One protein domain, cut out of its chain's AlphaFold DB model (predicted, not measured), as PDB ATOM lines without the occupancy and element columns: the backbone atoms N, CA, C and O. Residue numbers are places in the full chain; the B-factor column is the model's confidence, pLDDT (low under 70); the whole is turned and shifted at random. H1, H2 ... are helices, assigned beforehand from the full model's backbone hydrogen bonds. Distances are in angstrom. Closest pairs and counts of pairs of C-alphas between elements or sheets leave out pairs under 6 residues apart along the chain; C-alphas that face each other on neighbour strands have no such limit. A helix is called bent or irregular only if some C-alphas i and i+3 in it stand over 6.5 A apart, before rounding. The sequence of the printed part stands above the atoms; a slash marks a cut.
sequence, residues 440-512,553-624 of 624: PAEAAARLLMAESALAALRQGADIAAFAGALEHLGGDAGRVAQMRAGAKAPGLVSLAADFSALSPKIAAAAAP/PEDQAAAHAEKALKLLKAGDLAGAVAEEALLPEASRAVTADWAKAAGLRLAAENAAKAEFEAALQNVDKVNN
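What this domain is: This is residues 440 to 512 and 553 to 624 of the 624 residues of an uncharacterized protein of Rhodoblastus acidophilus (UniProt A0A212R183). A long rod of helices is built along one kinked helix, H7, with two groups of helices packed on its two halves. H1 and H3 pack on the later half with H2 behind them, and H4 and H6 pack on the earlier half with H5 behind them. The printed part has 145 residues with seven named helices, H1 to H7, and no named strand: all helix. It is only just loose, close to compact, with a radius of gyration of the C-alphas of 17.9 A and spans of 61 by 27 by 22 A.

How they stand to each other: The hub is H7, residues 585 to 623, irregular with C-alphas 590 and 593 7.7 A apart. H1, residues 440 to 459, touches H7 at Leu 447 and Ala 615, closest C-alphas 5.1 A apart, at a shallow tilt of 20 degrees, opposite ways. H3, residues 477 to 487, touches residues 600 to 611 of H7 alone, closest C-alphas Met 483 and Ala 604, 4.2 A. H1, H3 and H7 form a bundle, helices side by side. H2, residues 464 to 472, forms helical hairpins with H1 and H3. H4, residues 492 to 510, irregular with C-alphas 501 and 504 7.1 A apart, touches residues 586 to 598 of H7 alone, closest C-alphas Ile 506 and Ser 587, 4.7 A. H5, residues 553 to 569, forms a hairpin with H6, residues 573 to 581, closest C-alphas Ala 564 and Ala 576, 4.3 A. H6 and H7 form another hairpin. Every O i to N i+4 pair is within hydrogen-bond range in H1, H2, H3, H5 and H6; H4 has 13 of 15 and H7 32 of 35.

Where its parts are: H7 measures 51.6 A, H1 29.0 A, H4 25.2 A and H5 24.3 A. C-alpha 440 is at (-74.598, -28.692, 29.913) and C-alpha 623 at (-72.575, -35.940, 27.011).

The domain as a whole: Residues 513 to 552 are not printed; C-alphas 512 and 553 are 8.0 A apart. No printed residue is under 70 in pLDDT.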
ATOM      1  N   PRO A 440     -75.295 -28.662  31.207       85.38
ATOM      2  CA  PRO A 440     -74.598 -28.692  29.913       85.38
ATOM      3  C   PRO A 440     -74.309 -27.292  29.361       85.38
ATOM      4  O   PRO A 440     -73.236 -27.047  28.808       85.38
ATOM      5  N   ALA A 441     -75.254 -26.362  29.521       89.25
ATOM      6  CA  ALA A 441     -75.097 -24.992  29.044       89.25
ATOM      7  C   ALA A 441     -74.004 -24.244  29.826       89.25
ATOM      8  O   ALA A 441     -73.228 -23.493  29.240       89.25
ATOM      9  N   GLU A 442     -73.911 -24.493  31.132       92.00
ATOM     10  CA  GLU A 442     -72.892 -23.914  32.008       92.00
ATOM     11  C   GLU A 442     -71.482 -24.427  31.676       92.00
ATOM     12  O   GLU A 442     -70.550 -23.630  31.559       92.00
ATOM     13  N   ALA A 443     -71.328 -25.732  31.420       92.38
ATOM     14  CA  ALA A 443     -70.049 -26.318  31.016       92.38
ATOM     15  C   ALA A 443     -69.543 -25.743  29.679       92.38
ATOM     16  O   ALA A 443     -68.372 -25.369  29.562       92.38
ATOM     17  N   ALA A 444     -70.433 -25.594  28.691       93.44
ATOM     18  CA  ALA A 444     -70.098 -24.975  27.409       93.44
ATOM     19  C   ALA A 444     -69.746 -23.482  27.551       93.44
ATOM     20  O   ALA A 444     -68.792 -23.008  26.931       93.44
ATOM     21  N   ALA A 445     -70.473 -22.741  28.397       95.62
ATOM     22  CA  ALA A 445     -70.172 -21.340  28.681       95.62
ATOM     23  C   ALA A 445     -68.800 -21.177  29.357       95.62
ATOM     24  O   ALA A 445     -68.029 -20.298  28.971       95.62
ATOM     25  N   ARG A 446     -68.460 -22.051  30.315       95.75
ATOM     26  CA  ARG A 446     -67.152 -22.050  30.991       95.75
ATOM     27  C   ARG A 446     -66.013 -22.298  30.007       95.75
ATOM     28  O   ARG A 446     -65.007 -21.597  30.068       95.75
ATOM     29  N   LEU A 447     -66.191 -23.234  29.075       96.44
ATOM     30  CA  LEU A 447     -65.204 -23.522  28.034       96.44
ATOM     31  C   LEU A 447     -64.940 -22.296  27.150       96.44
ATOM     32  O   LEU A 447     -63.785 -21.906  26.975       96.44
ATOM     33  N   LEU A 448     -66.002 -21.639  26.669       96.94
ATOM     34  CA  LEU A 448     -65.885 -20.436  25.839       96.94
ATOM     35  C   LEU A 448     -65.222 -19.270  26.596       96.94
ATOM     36  O   LEU A 448     -64.399 -18.544  26.033       96.94
ATOM     37  N   MET A 449     -65.556 -19.091  27.878       97.38
ATOM     38  CA  MET A 449     -64.951 -18.052  28.718       97.38
ATOM     39  C   MET A 449     -63.475 -18.334  29.012       97.38
ATOM     40  O   MET A 449     -62.674 -17.401  28.995       97.38
ATOM     41  N   ALA A 450     -63.091 -19.595  29.229       97.06
ATOM     42  CA  ALA A 450     -61.697 -19.987  29.445       97.06
ATOM     43  C   ALA A 450     -60.844 -19.767  28.184       97.06
ATOM     44  O   ALA A 450     -59.745 -19.218  28.267       97.06
ATOM     45  N   GLU A 451     -61.373 -20.115  27.008       97.56
ATOM     46  CA  GLU A 451     -60.719 -19.848  25.722       97.56
ATOM     47  C   GLU A 451     -60.556 -18.340  25.472       97.56
ATOM     48  O   GLU A 451     -59.471 -17.872  25.116       97.56
ATOM     49  N   SER A 452     -61.605 -17.558  25.743       97.44
ATOM     50  CA  SER A 452     -61.573 -16.096  25.609       97.44
ATOM     51  C   SER A 452     -60.575 -15.452  26.580       97.44
ATOM     52  O   SER A 452     -59.819 -14.563  26.185       97.44
ATOM     53  N   ALA A 453     -60.508 -15.935  27.826       97.38
ATOM     54  CA  ALA A 453     -59.527 -15.488  28.815       97.38
ATOM     55  C   ALA A 453     -58.090 -15.774  28.359       97.38
ATOM     56  O   ALA A 453     -57.218 -14.914  28.488       97.38
ATOM     57  N   LEU A 454     -57.841 -16.954  27.785       96.69
ATOM     58  CA  LEU A 454     -56.539 -17.328  27.240       96.69
ATOM     59  C   LEU A 454     -56.139 -16.440  26.050       96.69
ATOM     60  O   LEU A 454     -55.001 -15.972  25.981       96.69
ATOM     61  N   ALA A 455     -57.067 -16.168  25.129       95.94
ATOM     62  CA  ALA A 455     -56.824 -15.261  24.009       95.94
ATOM     63  C   ALA A 455     -56.512 -13.834  24.493       95.94
ATOM     64  O   ALA A 455     -55.535 -13.227  24.048       95.94
ATOM     65  N   ALA A 456     -57.279 -13.329  25.462       95.81
ATOM     66  CA  ALA A 456     -57.056 -12.020  26.066       95.81
ATOM     67  C   ALA A 456     -55.700 -11.943  26.799       95.81
ATOM     68  O   ALA A 456     -54.950 -10.981  26.610       95.81
ATOM     69  N   LEU A 457     -55.311 -12.991  27.538       95.81
ATOM     70  CA  LEU A 457     -53.977 -13.105  28.140       95.81
ATOM     71  C   LEU A 457     -52.858 -13.092  27.086       95.81
ATOM     72  O   LEU A 457     -51.820 -12.467  27.296       95.81
ATOM     73  N   ARG A 458     -53.035 -13.700  25.920       93.88
ATOM     74  CA  ARG A 458     -52.003 -13.626  24.869       93.88
ATOM     75  C   ARG A 458     -51.907 -12.240  24.240       93.88
ATOM     76  O   ARG A 458     -50.815 -11.768  23.941       93.88
ATOM     77  N   GLN A 459     -53.041 -11.564  24.094       93.25
ATOM     78  CA  GLN A 459     -53.117 -10.228  23.496       93.25
ATOM     79  C   GLN A 459     -52.709  -9.099  24.453       93.25
ATOM     80  O   GLN A 459     -52.581  -7.956  24.024       93.25
ATOM     81  N   GLY A 460     -52.505  -9.384  25.744       93.25
ATOM     82  CA  GLY A 460     -52.285  -8.318  26.726       93.25
ATOM     83  C   GLY A 460     -53.566  -7.581  27.122       93.25
ATOM     84  O   GLY A 460     -53.478  -6.528  27.743       93.25
ATOM     85  N   ALA A 461     -54.737  -8.105  26.756       95.12
ATOM     86  CA  ALA A 461     -56.021  -7.496  27.066       95.12
ATOM     87  C   ALA A 461     -56.415  -7.724  28.533       95.12
ATOM     88  O   ALA A 461     -55.936  -8.654  29.193       95.12
ATOM     89  N   ASP A 462     -57.303  -6.866  29.035       94.62
ATOM     90  CA  ASP A 462     -57.887  -7.029  30.363       94.62
ATOM     91  C   ASP A 462     -58.754  -8.295  30.408       94.62
ATOM     92  O   ASP A 462     -59.586  -8.535  29.532       94.62
ATOM     93  N   ILE A 463     -58.550  -9.105  31.446       96.75
ATOM     94  CA  ILE A 463     -59.287 -10.349  31.666       96.75
ATOM     95  C   ILE A 463     -60.240 -10.286  32.854       96.75
ATOM     96  O   ILE A 463     -60.833 -11.309  33.193       96.75
ATOM     97  N   ALA A 464     -60.384  -9.135  33.516       96.50
ATOM     98  CA  ALA A 464     -61.208  -9.011  34.716       96.50
ATOM     99  C   ALA A 464     -62.643  -9.519  34.486       96.50
ATOM    100  O   ALA A 464     -63.164 -10.279  35.305       96.50
ATOM    101  N   ALA A 465     -63.232  -9.180  33.334       95.81
ATOM    102  CA  ALA A 465     -64.558  -9.647  32.938       95.81
ATOM    103  C   ALA A 465     -64.617 -11.177  32.765       95.81
ATOM    104  O   ALA A 465     -65.512 -11.818  33.313       95.81
ATOM    105  N   PHE A 466     -63.642 -11.778  32.072       97.38
ATOM    106  CA  PHE A 466     -63.602 -13.230  31.862       97.38
ATOM    107  C   PHE A 466     -63.335 -13.995  33.159       97.38
ATOM    108  O   PHE A 466     -63.961 -15.017  33.410       97.38
ATOM    109  N   ALA A 467     -62.453 -13.480  34.018       97.25
ATOM    110  CA  ALA A 467     -62.168 -14.070  35.319       97.25
ATOM    111  C   ALA A 467     -63.400 -14.032  36.239       97.25
ATOM    112  O   ALA A 467     -63.684 -15.017  36.913       97.25
ATOM    113  N   GLY A 468     -64.146 -12.921  36.256       97.38
ATOM    114  CA  GLY A 468     -65.420 -12.828  36.977       97.38
ATOM    115  C   GLY A 468     -66.473 -13.792  36.426       97.38
ATOM    116  O   GLY A 468     -67.113 -14.504  37.194       97.38
ATOM    117  N   ALA A 469     -66.605 -13.883  35.100       97.44
ATOM    118  CA  ALA A 469     -67.518 -14.831  34.464       97.44
ATOM    119  C   ALA A 469     -67.153 -16.292  34.780       97.44
ATOM    120  O   ALA A 469     -68.036 -17.077  35.111       97.44
ATOM    121  N   LEU A 470     -65.866 -16.652  34.734       97.75
ATOM    122  CA  LEU A 470     -65.400 -17.990  35.098       97.75
ATOM    123  C   LEU A 470     -65.710 -18.318  36.557       97.75
ATOM    124  O   LEU A 470     -66.188 -19.410  36.827       97.75
ATOM    125  N   GLU A 471     -65.511 -17.380  37.481       97.62
ATOM    126  CA  GLU A 471     -65.867 -17.568  38.891       97.62
ATOM    127  C   GLU A 471     -67.376 -17.794  39.080       97.62
ATOM    128  O   GLU A 471     -67.776 -18.715  39.789       97.62
ATOM    129  N   HIS A 472     -68.220 -17.037  38.370       96.94
ATOM    130  CA  HIS A 472     -69.672 -17.243  38.381       96.94
ATOM    131  C   HIS A 472     -70.116 -18.580  37.768       96.94
ATOM    132  O   HIS A 472     -71.153 -19.102  38.164       96.94
ATOM    133  N   LEU A 473     -69.339 -19.139  36.837       96.31
ATOM    134  CA  LEU A 473     -69.583 -20.436  36.185       96.31
ATOM    135  C   LEU A 473     -68.916 -21.614  36.931       96.31
ATOM    136  O   LEU A 473     -68.652 -22.669  36.346       96.31
ATOM    137  N   GLY A 474     -68.563 -21.420  38.207       96.00
ATOM    138  CA  GLY A 474     -67.949 -22.455  39.042       96.00
ATOM    139  C   GLY A 474     -66.506 -22.790  38.656       96.00
ATOM    140  O   GLY A 474     -66.066 -23.934  38.818       96.00
ATOM    141  N   GLY A 475     -65.786 -21.819  38.094       97.12
ATOM    142  CA  GLY A 475     -64.365 -21.907  37.785       97.12
ATOM    143  C   GLY A 475     -63.513 -22.170  39.024       97.12
ATOM    144  O   GLY A 475     -63.874 -21.767  40.129       97.12
ATOM    145  N   ASP A 476     -62.375 -22.847  38.862       97.81
ATOM    146  CA  ASP A 476     -61.484 -23.100  40.000       97.81
ATOM    147  C   ASP A 476     -60.919 -21.778  40.549       97.81
ATOM    148  O   ASP A 476     -60.199 -21.055  39.855       97.81
ATOM    149  N   ALA A 477     -61.228 -21.461  41.810       97.75
ATOM    150  CA  ALA A 477     -60.861 -20.184  42.423       97.75
ATOM    151  C   ALA A 477     -59.339 -19.947  42.440       97.75
ATOM    152  O   ALA A 477     -58.888 -18.814  42.255       97.75
ATOM    153  N   GLY A 478     -58.538 -21.007  42.605       98.06
ATOM    154  CA  GLY A 478     -57.076 -20.930  42.579       98.06
ATOM    155  C   GLY A 478     -56.545 -20.538  41.200       98.06
ATOM    156  O   GLY A 478     -55.730 -19.618  41.083       98.06
ATOM    157  N   ARG A 479     -57.054 -21.171  40.140       98.19
ATOM    158  CA  ARG A 479     -56.708 -20.839  38.748       98.19
ATOM    159  C   ARG A 479     -57.193 -19.451  38.357       98.19
ATOM    160  O   ARG A 479     -56.446 -18.702  37.730       98.19
ATOM    161  N   VAL A 480     -58.401 -19.065  38.766       98.06
ATOM    162  CA  VAL A 480     -58.930 -17.715  38.519       98.06
ATOM    163  C   VAL A 480     -58.076 -16.654  39.221       98.06
ATOM    164  O   VAL A 480     -57.747 -15.628  38.619       98.06
ATOM    165  N   ALA A 481     -57.632 -16.907  40.454       97.94
ATOM    166  CA  ALA A 481     -56.698 -16.026  41.152       97.94
ATOM    167  C   ALA A 481     -55.341 -15.923  40.432       97.94
ATOM    168  O   ALA A 481     -54.820 -14.816  40.276       97.94
ATOM    169  N   GLN A 482     -54.791 -17.038  39.932       97.75
ATOM    170  CA  GLN A 482     -53.556 -17.037  39.137       97.75
ATOM    171  C   GLN A 482     -53.708 -16.247  37.832       97.75
ATOM    172  O   GLN A 482     -52.840 -15.433  37.511       97.75
ATOM    173  N   MET A 483     -54.830 -16.412  37.121       98.12
ATOM    174  CA  MET A 483     -55.146 -15.618  35.933       98.12
ATOM    175  C   MET A 483     -55.135 -14.119  36.257       98.12
ATOM    176  O   MET A 483     -54.433 -13.352  35.600       98.12
ATOM    177  N   ARG A 484     -55.833 -13.695  37.321       97.56
ATOM    178  CA  ARG A 484     -55.857 -12.289  37.772       97.56
ATOM    179  C   ARG A 484     -54.478 -11.768  38.176       97.56
ATOM    180  O   ARG A 484     -54.176 -10.601  37.934       97.56
ATOM    181  N   ALA A 485     -53.642 -12.604  38.790       96.44
ATOM    182  CA  ALA A 485     -52.279 -12.227  39.148       96.44
ATOM    183  C   ALA A 485     -51.429 -11.959  37.897       96.44
ATOM    184  O   ALA A 485     -50.796 -10.906  37.807       96.44
ATOM    185  N   GLY A 486     -51.466 -12.849  36.901       95.44
ATOM    186  CA  GLY A 486     -50.738 -12.645  35.646       95.44
ATOM    187  C   GLY A 486     -51.362 -11.598  34.720       95.44
ATOM    188  O   GLY A 486     -50.655 -11.060  33.873       95.44
ATOM    189  N   ALA A 487     -52.633 -11.228  34.906       95.25
ATOM    190  CA  ALA A 487     -53.262 -10.102  34.206       95.25
ATOM    191  C   ALA A 487     -52.563  -8.764  34.488       95.25
ATOM    192  O   ALA A 487     -52.520  -7.898  33.620       95.25
ATOM    193  N   LYS A 488     -51.992  -8.615  35.690       95.81
ATOM    194  CA  LYS A 488     -51.217  -7.433  36.094       95.81
ATOM    195  C   LYS A 488     -49.794  -7.432  35.535       95.81
ATOM    196  O   LYS A 488     -49.125  -6.405  35.607       95.81
ATOM    197  N   ALA A 489     -49.312  -8.572  35.041       96.00
ATOM    198  CA  ALA A 489     -47.997  -8.653  34.427       96.00
ATOM    199  C   ALA A 489     -48.006  -7.948  33.055       96.00
ATOM    200  O   ALA A 489     -49.045  -7.941  32.384       96.00
ATOM    201  N   PRO A 490     -46.868  -7.380  32.618       96.88
ATOM    202  CA  PRO A 490     -46.745  -6.782  31.296       96.88
ATOM    203  C   PRO A 490     -47.156  -7.768  30.194       96.88
ATOM    204  O   PRO A 490     -46.874  -8.965  30.270       96.88
ATOM    205  N   GLY A 491     -47.834  -7.262  29.162       95.81
ATOM    206  CA  GLY A 491     -48.202  -8.062  27.994       95.81
ATOM    207  C   GLY A 491     -46.975  -8.525  27.203       95.81
ATOM    208  O   GLY A 491     -45.888  -7.965  27.335       95.81
ATOM    209  N   LEU A 492     -47.158  -9.515  26.328       95.88
ATOM    210  CA  LEU A 492     -46.070 -10.154  25.580       95.88
ATOM    211  C   LEU A 492     -45.236  -9.164  24.742       95.88
ATOM    212  O   LEU A 492     -44.012  -9.251  24.722       95.88
ATOM    213  N   VAL A 493     -45.878  -8.166  24.124       96.12
ATOM    214  CA  VAL A 493     -45.187  -7.098  23.375       96.12
ATOM    215  C   VAL A 493     -44.304  -6.242  24.291       96.12
ATOM    216  O   VAL A 493     -43.184  -5.905  23.917       96.12
ATOM    217  N   SER A 494     -44.777  -5.929  25.503       96.75
ATOM    218  CA  SER A 494     -43.989  -5.190  26.499       96.75
ATOM    219  C   SER A 494     -42.820  -6.033  26.991       96.75
ATOM    220  O   SER A 494     -41.692  -5.562  26.969       96.75
ATOM    221  N   LEU A 495     -43.062  -7.303  27.336       97.50
ATOM    222  CA  LEU A 495     -42.005  -8.227  27.753       97.50
ATOM    223  C   LEU A 495     -40.929  -8.388  26.673       97.50
ATOM    224  O   LEU A 495     -39.749  -8.440  27.003       97.50
ATOM    225  N   ALA A 496     -41.310  -8.444  25.395       97.75
ATOM    226  CA  ALA A 496     -40.364  -8.501  24.284       97.75
ATOM    227  C   ALA A 496     -39.529  -7.216  24.162       97.75
ATOM    228  O   ALA A 496     -38.315  -7.291  23.967       97.75
ATOM    229  N   ALA A 497     -40.158  -6.045  24.301       98.00
ATOM    230  CA  ALA A 497     -39.464  -4.759  24.285       98.00
ATOM    231  C   ALA A 497     -38.494  -4.619  25.473       98.00
ATOM    232  O   ALA A 497     -37.335  -4.249  25.279       98.00
ATOM    233  N   ASP A 498     -38.941  -4.990  26.674       98.19
ATOM    234  CA  ASP A 498     -38.142  -4.955  27.899       98.19
ATOM    235  C   ASP A 498     -36.941  -5.902  27.794       98.19
ATOM    236  O   ASP A 498     -35.806  -5.501  28.058       98.19
ATOM    237  N   PHE A 499     -37.150  -7.136  27.321       98.25
ATOM    238  CA  PHE A 499     -36.056  -8.088  27.121       98.25
ATOM    239  C   PHE A 499     -35.055  -7.601  26.069       98.25
ATOM    240  O   PHE A 499     -33.845  -7.713  26.267       98.25
ATOM    241  N   SER A 500     -35.538  -6.994  24.979       98.12
ATOM    242  CA  SER A 500     -34.674  -6.420  23.940       98.12
ATOM    243  C   SER A 500     -33.813  -5.277  24.478       98.12
ATOM    244  O   SER A 500     -32.664  -5.131  24.061       98.12
ATOM    245  N   ALA A 501     -34.337  -4.476  25.408       98.12
ATOM    246  CA  ALA A 501     -33.572  -3.427  26.079       98.12
ATOM    247  C   ALA A 501     -32.522  -3.992  27.057       98.12
ATOM    248  O   ALA A 501     -31.522  -3.328  27.346       98.12
ATOM    249  N   LEU A 502     -32.724  -5.215  27.561       98.12
ATOM    250  CA  LEU A 502     -31.777  -5.922  28.427       98.12
ATOM    251  C   LEU A 502     -30.691  -6.674  27.649       98.12
ATOM    252  O   LEU A 502     -29.611  -6.874  28.201       98.12
ATOM    253  N   SER A 503     -30.907  -7.038  26.380       97.56
ATOM    254  CA  SER A 503     -29.966  -7.862  25.598       97.56
ATOM    255  C   SER A 503     -28.511  -7.354  25.588       97.56
ATOM    256  O   SER A 503     -27.614  -8.159  25.841       97.56
ATOM    257  N   PRO A 504     -28.220  -6.044  25.425       97.12
ATOM    258  CA  PRO A 504     -26.841  -5.551  25.510       97.12
ATOM    259  C   PRO A 504     -26.220  -5.736  26.902       97.12
ATOM    260  O   PRO A 504     -25.023  -5.981  27.032       97.12
ATOM    261  N   LYS A 505     -27.033  -5.634  27.962       97.56
ATOM    262  CA  LYS A 505     -26.588  -5.824  29.350       97.56
ATOM    263  C   LYS A 505     -26.378  -7.304  29.675       97.56
ATOM    264  O   LYS A 505     -25.475  -7.616  30.441       97.56
ATOM    265  N   ILE A 506     -27.176  -8.193  29.082       97.25
ATOM    266  CA  ILE A 506     -27.033  -9.651  29.193       97.25
ATOM    267  C   ILE A 506     -25.665 -10.094  28.668       97.25
ATOM    268  O   ILE A 506     -24.952 -10.798  29.384       97.25
ATOM    269  N   ALA A 507     -25.284  -9.636  27.469       95.75
ATOM    270  CA  ALA A 507     -23.979  -9.932  26.877       95.75
ATOM    271  C   ALA A 507     -22.833  -9.338  27.715       95.75
ATOM    272  O   ALA A 507     -21.910 -10.051  28.104       95.75
ATOM    273  N   ALA A 508     -22.947  -8.064  28.107       95.69
ATOM    274  CA  ALA A 508     -21.932  -7.402  28.929       95.69
ATOM    275  C   ALA A 508     -21.738  -8.059  30.310       95.69
ATOM    276  O   ALA A 508     -20.624  -8.076  30.825       95.69
ATOM    277  N   ALA A 509     -22.799  -8.602  30.913       96.62
ATOM    278  CA  ALA A 509     -22.721  -9.314  32.189       96.62
ATOM    279  C   ALA A 509     -22.081 -10.706  32.068       96.62
ATOM    280  O   ALA A 509     -21.528 -11.203  33.046       96.62
ATOM    281  N   ALA A 510     -22.141 -11.328  30.886       96.12
ATOM    282  CA  ALA A 510     -21.471 -12.597  30.607       96.12
ATOM    283  C   ALA A 510     -19.973 -12.431  30.313       96.12
ATOM    284  O   ALA A 510     -19.221 -13.407  30.393       96.12
ATOM    285  N   ALA A 511     -19.530 -11.213  29.981       94.12
ATOM    286  CA  ALA A 511     -18.118 -10.930  29.797       94.12
ATOM    287  C   ALA A 511     -17.356 -11.237  31.101       94.12
ATOM    288  O   ALA A 511     -17.807 -10.860  32.189       94.12
ATOM    289  N   PRO A 512     -16.196 -11.918  31.024       90.06
ATOM    290  CA  PRO A 512     -15.399 -12.198  32.208       90.06
ATOM    291  C   PRO A 512     -15.094 -10.881  32.931       90.06
ATOM    292  O   PRO A 512     -14.798  -9.883  32.261       90.06
ATOM    293  N   PRO A 553     -18.215 -17.047  26.322       92.19
ATOM    294  CA  PRO A 553     -19.400 -16.949  27.180       92.19
ATOM    295  C   PRO A 553     -20.304 -15.756  26.825       92.19
ATOM    296  O   PRO A 553     -21.522 -15.848  26.946       92.19
ATOM    297  N   GLU A 554     -19.704 -14.669  26.332       94.31
ATOM    298  CA  GLU A 554     -20.400 -13.493  25.807       94.31
ATOM    299  C   GLU A 554     -21.179 -13.815  24.522       94.31
ATOM    300  O   GLU A 554     -22.376 -13.533  24.456       94.31
ATOM    301  N   ASP A 555     -20.549 -14.486  23.552       94.44
ATOM    302  CA  ASP A 555     -21.213 -14.924  22.314       94.44
ATOM    303  C   ASP A 555     -22.350 -15.919  22.603       94.44
ATOM    304  O   ASP A 555     -23.409 -15.855  21.982       94.44
ATOM    305  N   GLN A 556     -22.160 -16.829  23.566       95.19
ATOM    306  CA  GLN A 556     -23.196 -17.783  23.979       95.19
ATOM    307  C   GLN A 556     -24.387 -17.070  24.630       95.19
ATOM    308  O   GLN A 556     -25.535 -17.346  24.281       95.19
ATOM    309  N   ALA A 557     -24.136 -16.131  25.548       96.25
ATOM    310  CA  ALA A 557     -25.195 -15.351  26.184       96.25
ATOM    311  C   ALA A 557     -25.959 -14.488  25.166       96.25
ATOM    312  O   ALA A 557     -27.188 -14.415  25.229       96.25
ATOM    313  N   ALA A 558     -25.253 -13.883  24.206       96.19
ATOM    314  CA  ALA A 558     -25.866 -13.144  23.107       96.19
ATOM    315  C   ALA A 558     -26.751 -14.055  22.241       96.19
ATOM    316  O   ALA A 558     -27.905 -13.713  21.988       96.19
ATOM    317  N   ALA A 559     -26.271 -15.249  21.877       96.38
ATOM    318  CA  ALA A 559     -27.040 -16.214  21.092       96.38
ATOM    319  C   ALA A 559     -28.325 -16.675  21.810       96.38
ATOM    320  O   ALA A 559     -29.395 -16.729  21.197       96.38
ATOM    321  N   HIS A 560     -28.257 -16.959  23.117       97.44
ATOM    322  CA  HIS A 560     -29.446 -17.294  23.912       97.44
ATOM    323  C   HIS A 560     -30.418 -16.111  24.025       97.44
ATOM    324  O   HIS A 560     -31.627 -16.300  23.885       97.44
ATOM    325  N   ALA A 561     -29.917 -14.884  24.205       97.69
ATOM    326  CA  ALA A 561     -30.758 -13.689  24.238       97.69
ATOM    327  C   ALA A 561     -31.477 -13.448  22.895       97.69
ATOM    328  O   ALA A 561     -32.677 -13.165  22.873       97.69
ATOM    329  N   GLU A 562     -30.785 -13.612  21.767       97.56
ATOM    330  CA  GLU A 562     -31.387 -13.512  20.434       97.56
ATOM    331  C   GLU A 562     -32.448 -14.594  20.201       97.56
ATOM    332  O   GLU A 562     -33.535 -14.305  19.690       97.56
ATOM    333  N   LYS A 563     -32.177 -15.833  20.629       97.88
ATOM    334  CA  LYS A 563     -33.138 -16.936  20.530       97.88
ATOM    335  C   LYS A 563     -34.376 -16.692  21.395       97.88
ATOM    336  O   LYS A 563     -35.492 -16.865  20.905       97.88
ATOM    337  N   ALA A 564     -34.203 -16.219  22.630       98.00
ATOM    338  CA  ALA A 564     -35.310 -15.825  23.497       98.00
ATOM    339  C   ALA A 564     -36.154 -14.704  22.860       98.00
ATOM    340  O   ALA A 564     -37.379 -14.810  22.819       98.00
ATOM    341  N   LEU A 565     -35.528 -13.681  22.262       98.06
ATOM    342  CA  LEU A 565     -36.243 -12.634  21.517       98.06
ATOM    343  C   LEU A 565     -37.023 -13.178  20.320       98.06
ATOM    344  O   LEU A 565     -38.141 -12.728  20.063       98.06
ATOM    345  N   LYS A 566     -36.452 -14.132  19.578       97.56
ATOM    346  CA  LYS A 566     -37.139 -14.786  18.458       97.56
ATOM    347  C   LYS A 566     -38.389 -15.527  18.938       97.56
ATOM    348  O   LYS A 566     -39.442 -15.385  18.320       97.56
ATOM    349  N   LEU A 567     -38.296 -16.247  20.057       97.44
ATOM    350  CA  LEU A 567     -39.426 -16.958  20.666       97.44
ATOM    351  C   LEU A 567     -40.496 -15.988  21.183       97.44
ATOM    352  O   LEU A 567     -41.675 -16.180  20.893       97.44
ATOM    353  N   LEU A 568     -40.102 -14.885  21.829       97.19
ATOM    354  CA  LEU A 568     -41.041 -13.832  22.234       97.19
ATOM    355  C   LEU A 568     -41.770 -13.228  21.033       97.19
ATOM    356  O   LEU A 568     -42.983 -13.073  21.077       97.19
ATOM    357  N   LYS A 569     -41.070 -12.934  19.932       95.94
ATOM    358  CA  LYS A 569     -41.701 -12.428  18.698       95.94
ATOM    359  C   LYS A 569     -42.653 -13.445  18.065       95.94
ATOM    360  O   LYS A 569     -43.642 -13.044  17.462       95.94
ATOM    361  N   ALA A 570     -42.381 -14.738  18.229       95.88
ATOM    362  CA  ALA A 570     -43.264 -15.819  17.798       95.88
ATOM    363  C   ALA A 570     -44.461 -16.048  18.746       95.88
ATOM    364  O   ALA A 570     -45.315 -16.880  18.447       95.88
ATOM    365  N   GLY A 571     -44.542 -15.336  19.877       95.44
ATOM    366  CA  GLY A 571     -45.586 -15.543  20.884       95.44
ATOM    367  C   GLY A 571     -45.343 -16.738  21.809       95.44
ATOM    368  O   GLY A 571     -46.234 -17.096  22.577       95.44
ATOM    369  N   ASP A 572     -44.155 -17.348  21.768       97.00
ATOM    370  CA  ASP A 572     -43.781 -18.470  22.630       97.00
ATOM    371  C   ASP A 572     -43.070 -17.981  23.899       97.00
ATOM    372  O   ASP A 572     -41.842 -17.994  24.025       97.00
ATOM    373  N   LEU A 573     -43.875 -17.534  24.866       97.25
ATOM    374  CA  LEU A 573     -43.383 -17.088  26.167       97.25
ATOM    375  C   LEU A 573     -42.685 -18.214  26.945       97.25
ATOM    376  O   LEU A 573     -41.692 -17.965  27.623       97.25
ATOM    377  N   ALA A 574     -43.190 -19.448  26.849       97.56
ATOM    378  CA  ALA A 574     -42.634 -20.588  27.572       97.56
ATOM    379  C   ALA A 574     -41.227 -20.926  27.068       97.56
ATOM    380  O   ALA A 574     -40.304 -21.069  27.871       97.56
ATOM    381  N   GLY A 575     -41.054 -20.985  25.744       97.56
ATOM    382  CA  GLY A 575     -39.751 -21.176  25.120       97.56
ATOM    383  C   GLY A 575     -38.776 -20.046  25.458       97.56
ATOM    384  O   GLY A 575     -37.621 -20.311  25.782       97.56
ATOM    385  N   ALA A 576     -39.235 -18.792  25.455       98.25
ATOM    386  CA  ALA A 576     -38.388 -17.655  25.808       98.25
ATOM    387  C   ALA A 576     -37.888 -17.698  27.261       98.25
ATOM    388  O   ALA A 576     -36.713 -17.442  27.508       98.25
ATOM    389  N   VAL A 577     -38.758 -18.048  28.217       98.12
ATOM    390  CA  VAL A 577     -38.371 -18.223  29.628       98.12
ATOM    391  C   VAL A 577     -37.404 -19.403  29.791       98.12
ATOM    392  O   VAL A 577     -36.469 -19.322  30.583       98.12
ATOM    393  N   ALA A 578     -37.579 -20.484  29.025       98.00
ATOM    394  CA  ALA A 578     -36.648 -21.610  29.042       98.00
ATOM    395  C   ALA A 578     -35.253 -21.229  28.513       98.00
ATOM    396  O   ALA A 578     -34.256 -21.638  29.098       98.00
ATOM    397  N   GLU A 579     -35.170 -20.425  27.448       98.12
ATOM    398  CA  GLU A 579     -33.893 -19.908  26.932       98.12
ATOM    399  C   GLU A 579     -33.232 -18.906  27.885       98.12
ATOM    400  O   GLU A 579     -32.016 -18.935  28.056       98.12
ATOM    401  N   GLU A 580     -34.011 -18.055  28.558       97.94
ATOM    402  CA  GLU A 580     -33.486 -17.160  29.597       97.94
ATOM    403  C   GLU A 580     -32.856 -17.947  30.758       97.94
ATOM    404  O   GLU A 580     -31.783 -17.582  31.241       97.94
ATOM    405  N   ALA A 581     -33.441 -19.086  31.136       98.00
ATOM    406  CA  ALA A 581     -32.895 -19.949  32.179       98.00
ATOM    407  C   ALA A 581     -31.539 -20.586  31.809       98.00
ATOM    408  O   ALA A 581     -30.808 -21.007  32.711       98.00
ATOM    409  N   LEU A 582     -31.191 -20.645  30.516       97.75
ATOM    410  CA  LEU A 582     -29.892 -21.123  30.023       97.75
ATOM    411  C   LEU A 582     -28.798 -20.048  30.069       97.75
ATOM    412  O   LEU A 582     -27.627 -20.361  29.849       97.75
ATOM    413  N   LEU A 583     -29.143 -18.791  30.368       97.69
ATOM    414  CA  LEU A 583     -28.159 -17.721  30.466       97.69
ATOM    415  C   LEU A 583     -27.169 -17.957  31.627       97.69
ATOM    416  O   LEU A 583     -27.532 -18.505  32.679       97.69
ATOM    417  N   PRO A 584     -25.916 -17.475  31.493       96.75
ATOM    418  CA  PRO A 584     -24.961 -17.448  32.597       96.75
ATOM    419  C   PRO A 584     -25.540 -16.754  33.837       96.75
ATOM    420  O   PRO A 584     -26.363 -15.847  33.732       96.75
ATOM    421  N   GLU A 585     -25.098 -17.149  35.033       96.81
ATOM    422  CA  GLU A 585     -25.652 -16.643  36.301       96.81
ATOM    423  C   GLU A 585     -25.601 -15.109  36.418       96.81
ATOM    424  O   GLU A 585     -26.585 -14.488  36.821       96.81
ATOM    425  N   ALA A 586     -24.500 -14.486  35.983       96.19
ATOM    426  CA  ALA A 586     -24.364 -13.030  35.960       96.19
ATOM    427  C   ALA A 586     -25.397 -12.356  35.039       96.19
ATOM    428  O   ALA A 586     -25.960 -11.319  35.387       96.19
ATOM    429  N   SER A 587     -25.695 -12.966  33.893       97.56
ATOM    430  CA  SER A 587     -26.724 -12.496  32.966       97.56
ATOM    431  C   SER A 587     -28.137 -12.703  33.518       97.56
ATOM    432  O   SER A 587     -28.955 -11.792  33.406       97.56
ATOM    433  N   ARG A 588     -28.406 -13.837  34.184       97.94
ATOM    434  CA  ARG A 588     -29.697 -14.107  34.848       97.94
ATOM    435  C   ARG A 588     -30.012 -13.102  35.951       97.94
ATOM    436  O   ARG A 588     -31.164 -12.724  36.144       97.94
ATOM    437  N   ALA A 589     -28.993 -12.610  36.654       97.56
ATOM    438  CA  ALA A 589     -29.180 -11.547  37.639       97.56
ATOM    439  C   ALA A 589     -29.703 -10.243  37.002       97.56
ATOM    440  O   ALA A 589     -30.501  -9.537  37.616       97.56
ATOM    441  N   VAL A 590     -29.299  -9.935  35.763       98.06
ATOM    442  CA  VAL A 590     -29.761  -8.749  35.018       98.06
ATOM    443  C   VAL A 590     -31.201  -8.912  34.521       98.06
ATOM    444  O   VAL A 590     -31.926  -7.925  34.415       98.06
ATOM    445  N   THR A 591     -31.629 -10.141  34.228       98.25
ATOM    446  CA  THR A 591     -32.975 -10.464  33.730       98.25
ATOM    447  C   THR A 591     -33.958 -10.884  34.818       98.25
ATOM    448  O   THR A 591     -35.118 -11.127  34.501       98.25
ATOM    449  N   ALA A 592     -33.562 -10.918  36.092       98.19
ATOM    450  CA  ALA A 592     -34.380 -11.459  37.181       98.19
ATOM    451  C   ALA A 592     -35.785 -10.829  37.290       98.19
ATOM    452  O   ALA A 592     -36.780 -11.543  37.438       98.19
ATOM    453  N   ASP A 593     -35.890  -9.502  37.170       98.12
ATOM    454  CA  ASP A 593     -37.182  -8.803  37.222       98.12
ATOM    455  C   ASP A 593     -38.061  -9.138  36.011       98.12
ATOM    456  O   ASP A 593     -39.266  -9.375  36.152       98.12
ATOM    457  N   TRP A 594     -37.447  -9.219  34.828       98.12
ATOM    458  CA  TRP A 594     -38.125  -9.644  33.610       98.12
ATOM    459  C   TRP A 594     -38.618 -11.090  33.727       98.12
ATOM    460  O   TRP A 594     -39.790 -11.361  33.469       98.12
ATOM    461  N   ALA A 595     -37.765 -12.007  34.194       98.19
ATOM    462  CA  ALA A 595     -38.083 -13.422  34.350       98.19
ATOM    463  C   ALA A 595     -39.226 -13.633  35.352       98.19
ATOM    464  O   ALA A 595     -40.128 -14.438  35.117       98.19
ATOM    465  N   LYS A 596     -39.260 -12.853  36.439       97.94
ATOM    466  CA  LYS A 596     -40.369 -12.859  37.403       97.94
ATOM    467  C   LYS A 596     -41.687 -12.415  36.764       97.94
ATOM    468  O   LYS A 596     -42.716 -13.058  36.977       97.94
ATOM    469  N   ALA A 597     -41.669 -11.336  35.984       97.56
ATOM    470  CA  ALA A 597     -42.852 -10.840  35.283       97.56
ATOM    471  C   ALA A 597     -43.349 -11.839  34.220       97.56
ATOM    472  O   ALA A 597     -44.539 -12.162  34.180       97.56
ATOM    473  N   ALA A 598     -42.431 -12.387  33.420       97.88
ATOM    474  CA  ALA A 598     -42.709 -13.422  32.431       97.88
ATOM    475  C   ALA A 598     -43.265 -14.700  33.082       97.88
ATOM    476  O   ALA A 598     -44.253 -15.254  32.605       97.88
ATOM    477  N   GLY A 599     -42.704 -15.124  34.217       97.88
ATOM    478  CA  GLY A 599     -43.170 -16.280  34.984       97.88
ATOM    479  C   GLY A 599     -44.597 -16.116  35.518       97.88
ATOM    480  O   GLY A 599     -45.397 -17.043  35.408       97.88
ATOM    481  N   LEU A 600     -44.959 -14.931  36.026       97.31
ATOM    482  CA  LEU A 600     -46.340 -14.635  36.435       97.31
ATOM    483  C   LEU A 600     -47.315 -14.716  35.255       97.31
ATOM    484  O   LEU A 600     -48.419 -15.246  35.401       97.31
ATOM    485  N   ARG A 601     -46.912 -14.215  34.082       97.25
ATOM    486  CA  ARG A 601     -47.737 -14.292  32.872       97.25
ATOM    487  C   ARG A 601     -47.893 -15.733  32.391       97.25
ATOM    488  O   ARG A 601     -49.014 -16.162  32.133       97.25
ATOM    489  N   LEU A 602     -46.802 -16.494  32.359       97.69
ATOM    490  CA  LEU A 602     -46.806 -17.906  31.983       97.69
ATOM    491  C   LEU A 602     -47.674 -18.748  32.932       97.69
ATOM    492  O   LEU A 602     -48.431 -19.604  32.480       97.69
ATOM    493  N   ALA A 603     -47.621 -18.477  34.240       97.69
ATOM    494  CA  ALA A 603     -48.483 -19.131  35.222       97.69
ATOM    495  C   ALA A 603     -49.972 -18.842  34.968       97.69
ATOM    496  O   ALA A 603     -50.783 -19.764  35.007       97.69
ATOM    497  N   ALA A 604     -50.333 -17.595  34.645       97.69
ATOM    498  CA  ALA A 604     -51.704 -17.244  34.276       97.69
ATOM    499  C   ALA A 604     -52.166 -17.928  32.982       97.69
ATOM    500  O   ALA A 604     -53.294 -18.418  32.927       97.69
ATOM    501  N   GLU A 605     -51.310 -18.010  31.959       97.50
ATOM    502  CA  GLU A 605     -51.634 -18.744  30.730       97.50
ATOM    503  C   GLU A 605     -51.851 -20.236  31.000       97.50
ATOM    504  O   GLU A 605     -52.806 -20.820  30.491       97.50
ATOM    505  N   ASN A 606     -51.007 -20.853  31.829       97.75
ATOM    506  CA  ASN A 606     -51.163 -22.257  32.207       97.75
ATOM    507  C   ASN A 606     -52.424 -22.487  33.053       97.75
ATOM    508  O   ASN A 606     -53.109 -23.485  32.848       97.75
ATOM    509  N   ALA A 607     -52.777 -21.553  33.941       97.94
ATOM    510  CA  ALA A 607     -54.025 -21.600  34.698       97.94
ATOM    511  C   ALA A 607     -55.253 -21.540  33.775       97.94
ATOM    512  O   ALA A 607     -56.176 -22.338  33.936       97.94
ATOM    513  N   ALA A 608     -55.237 -20.655  32.772       97.44
ATOM    514  CA  ALA A 608     -56.299 -20.559  31.770       97.44
ATOM    515  C   ALA A 608     -56.408 -21.832  30.910       97.44
ATOM    516  O   ALA A 608     -57.513 -22.323  30.690       97.44
ATOM    517  N   LYS A 609     -55.277 -22.416  30.477       97.62
ATOM    518  CA  LYS A 609     -55.256 -23.703  29.749       97.62
ATOM    519  C   LYS A 609     -55.824 -24.841  30.587       97.62
ATOM    520  O   LYS A 609     -56.689 -25.569  30.116       97.62
ATOM    521  N   ALA A 610     -55.373 -24.968  31.833       97.81
ATOM    522  CA  ALA A 610     -55.855 -26.007  32.732       97.81
ATOM    523  C   ALA A 610     -57.368 -25.878  32.959       97.81
ATOM    524  O   ALA A 610     -58.076 -26.878  33.090       97.81
ATOM    525  N   GLU A 611     -57.870 -24.643  33.006       97.62
ATOM    526  CA  GLU A 611     -59.289 -24.366  33.167       97.62
ATOM    527  C   GLU A 611     -60.120 -24.681  31.928       97.62
ATOM    528  O   GLU A 611     -61.200 -25.260  32.043       97.62
ATOM    529  N   PHE A 612     -59.581 -24.391  30.749       97.50
ATOM    530  CA  PHE A 612     -60.146 -24.832  29.483       97.50
ATOM    531  C   PHE A 612     -60.226 -26.367  29.403       97.50
ATOM    532  O   PHE A 612     -61.285 -26.910  29.091       97.50
ATOM    533  N   GLU A 613     -59.152 -27.079  29.758       97.44
ATOM    534  CA  GLU A 613     -59.126 -28.551  29.776       97.44
ATOM    535  C   GLU A 613     -60.128 -29.139  30.779       97.44
ATOM    536  O   GLU A 613     -60.838 -30.094  30.465       97.44
ATOM    537  N   ALA A 614     -60.243 -28.550  31.973       96.31
ATOM    538  CA  ALA A 614     -61.230 -28.973  32.965       96.31
ATOM    539  C   ALA A 614     -62.670 -28.739  32.481       96.31
ATOM    540  O   ALA A 614     -63.540 -29.589  32.683       96.31
ATOM    541  N   ALA A 615     -62.927 -27.611  31.811       96.00
ATOM    542  CA  ALA A 615     -64.223 -27.339  31.201       96.00
ATOM    543  C   ALA A 615     -64.546 -28.356  30.095       96.00
ATOM    544  O   ALA A 615     -65.665 -28.866  30.057       96.00
ATOM    545  N   LEU A 616     -63.563 -28.716  29.263       96.44
ATOM    546  CA  LEU A 616     -63.711 -29.728  28.215       96.44
ATOM    547  C   LEU A 616     -64.087 -31.098  28.803       96.44
ATOM    548  O   LEU A 616     -65.082 -31.690  28.393       96.44
ATOM    549  N   GLN A 617     -63.378 -31.545  29.845       95.88
ATOM    550  CA  GLN A 617     -63.697 -32.799  30.540       95.88
ATOM    551  C   GLN A 617     -65.105 -32.802  31.152       95.88
ATOM    552  O   GLN A 617     -65.750 -33.847  31.220       95.88
ATOM    553  N   ASN A 618     -65.594 -31.653  31.625       93.81
ATOM    554  CA  ASN A 618     -66.951 -31.546  32.162       93.81
ATOM    555  C   ASN A 618     -68.012 -31.611  31.060       93.81
ATOM    556  O   ASN A 618     -69.054 -32.222  31.279       93.81
ATOM    557  N   VAL A 619     -67.752 -31.041  29.880       94.38
ATOM    558  CA  VAL A 619     -68.642 -31.190  28.715       94.38
ATOM    559  C   VAL A 619     -68.738 -32.662  28.307       94.38
ATOM    560  O   VAL A 619     -69.843 -33.166  28.106       94.38
ATOM    561  N   ASP A 620     -67.614 -33.381  28.270       93.75
ATOM    562  CA  ASP A 620     -67.598 -34.807  27.925       93.75
ATOM    563  C   ASP A 620     -68.361 -35.663  28.946       93.75
ATOM    564  O   ASP A 620     -69.089 -36.577  28.568       93.75
ATOM    565  N   LYS A 621     -68.256 -35.349  30.243       93.56
ATOM    566  CA  LYS A 621     -69.013 -36.038  31.307       93.56
ATOM    567  C   LYS A 621     -70.519 -35.799  31.258       93.56
ATOM    568  O   LYS A 621     -71.250 -36.581  31.843       93.56
ATOM    569  N   VAL A 622     -70.972 -34.698  30.661       91.62
ATOM    570  CA  VAL A 622     -72.408 -34.400  30.531       91.62
ATOM    571  C   VAL A 622     -72.993 -35.028  29.262       91.62
ATOM    572  O   VAL A 622     -74.194 -35.274  29.201       91.62
ATOM    573  N   ASN A 623     -72.156 -35.290  28.253       86.88
ATOM    574  CA  ASN A 623     -72.575 -35.940  27.011       86.88
ATOM    575  C   ASN A 623     -72.589 -37.475  27.088       86.88
ATOM    576  O   ASN A 623     -73.258 -38.099  26.264       86.88
ATOM    577  N   ASN A 624     -71.839 -38.064  28.024       87.94
ATOM    578  CA  ASN A 624     -71.861 -39.497  28.339       87.94
ATOM    579  C   ASN A 624     -72.840 -39.773  29.478       87.94
ATOM    580  O   ASN A 624     -73.510 -40.826  29.416       87.94
TER     581      ASN A 624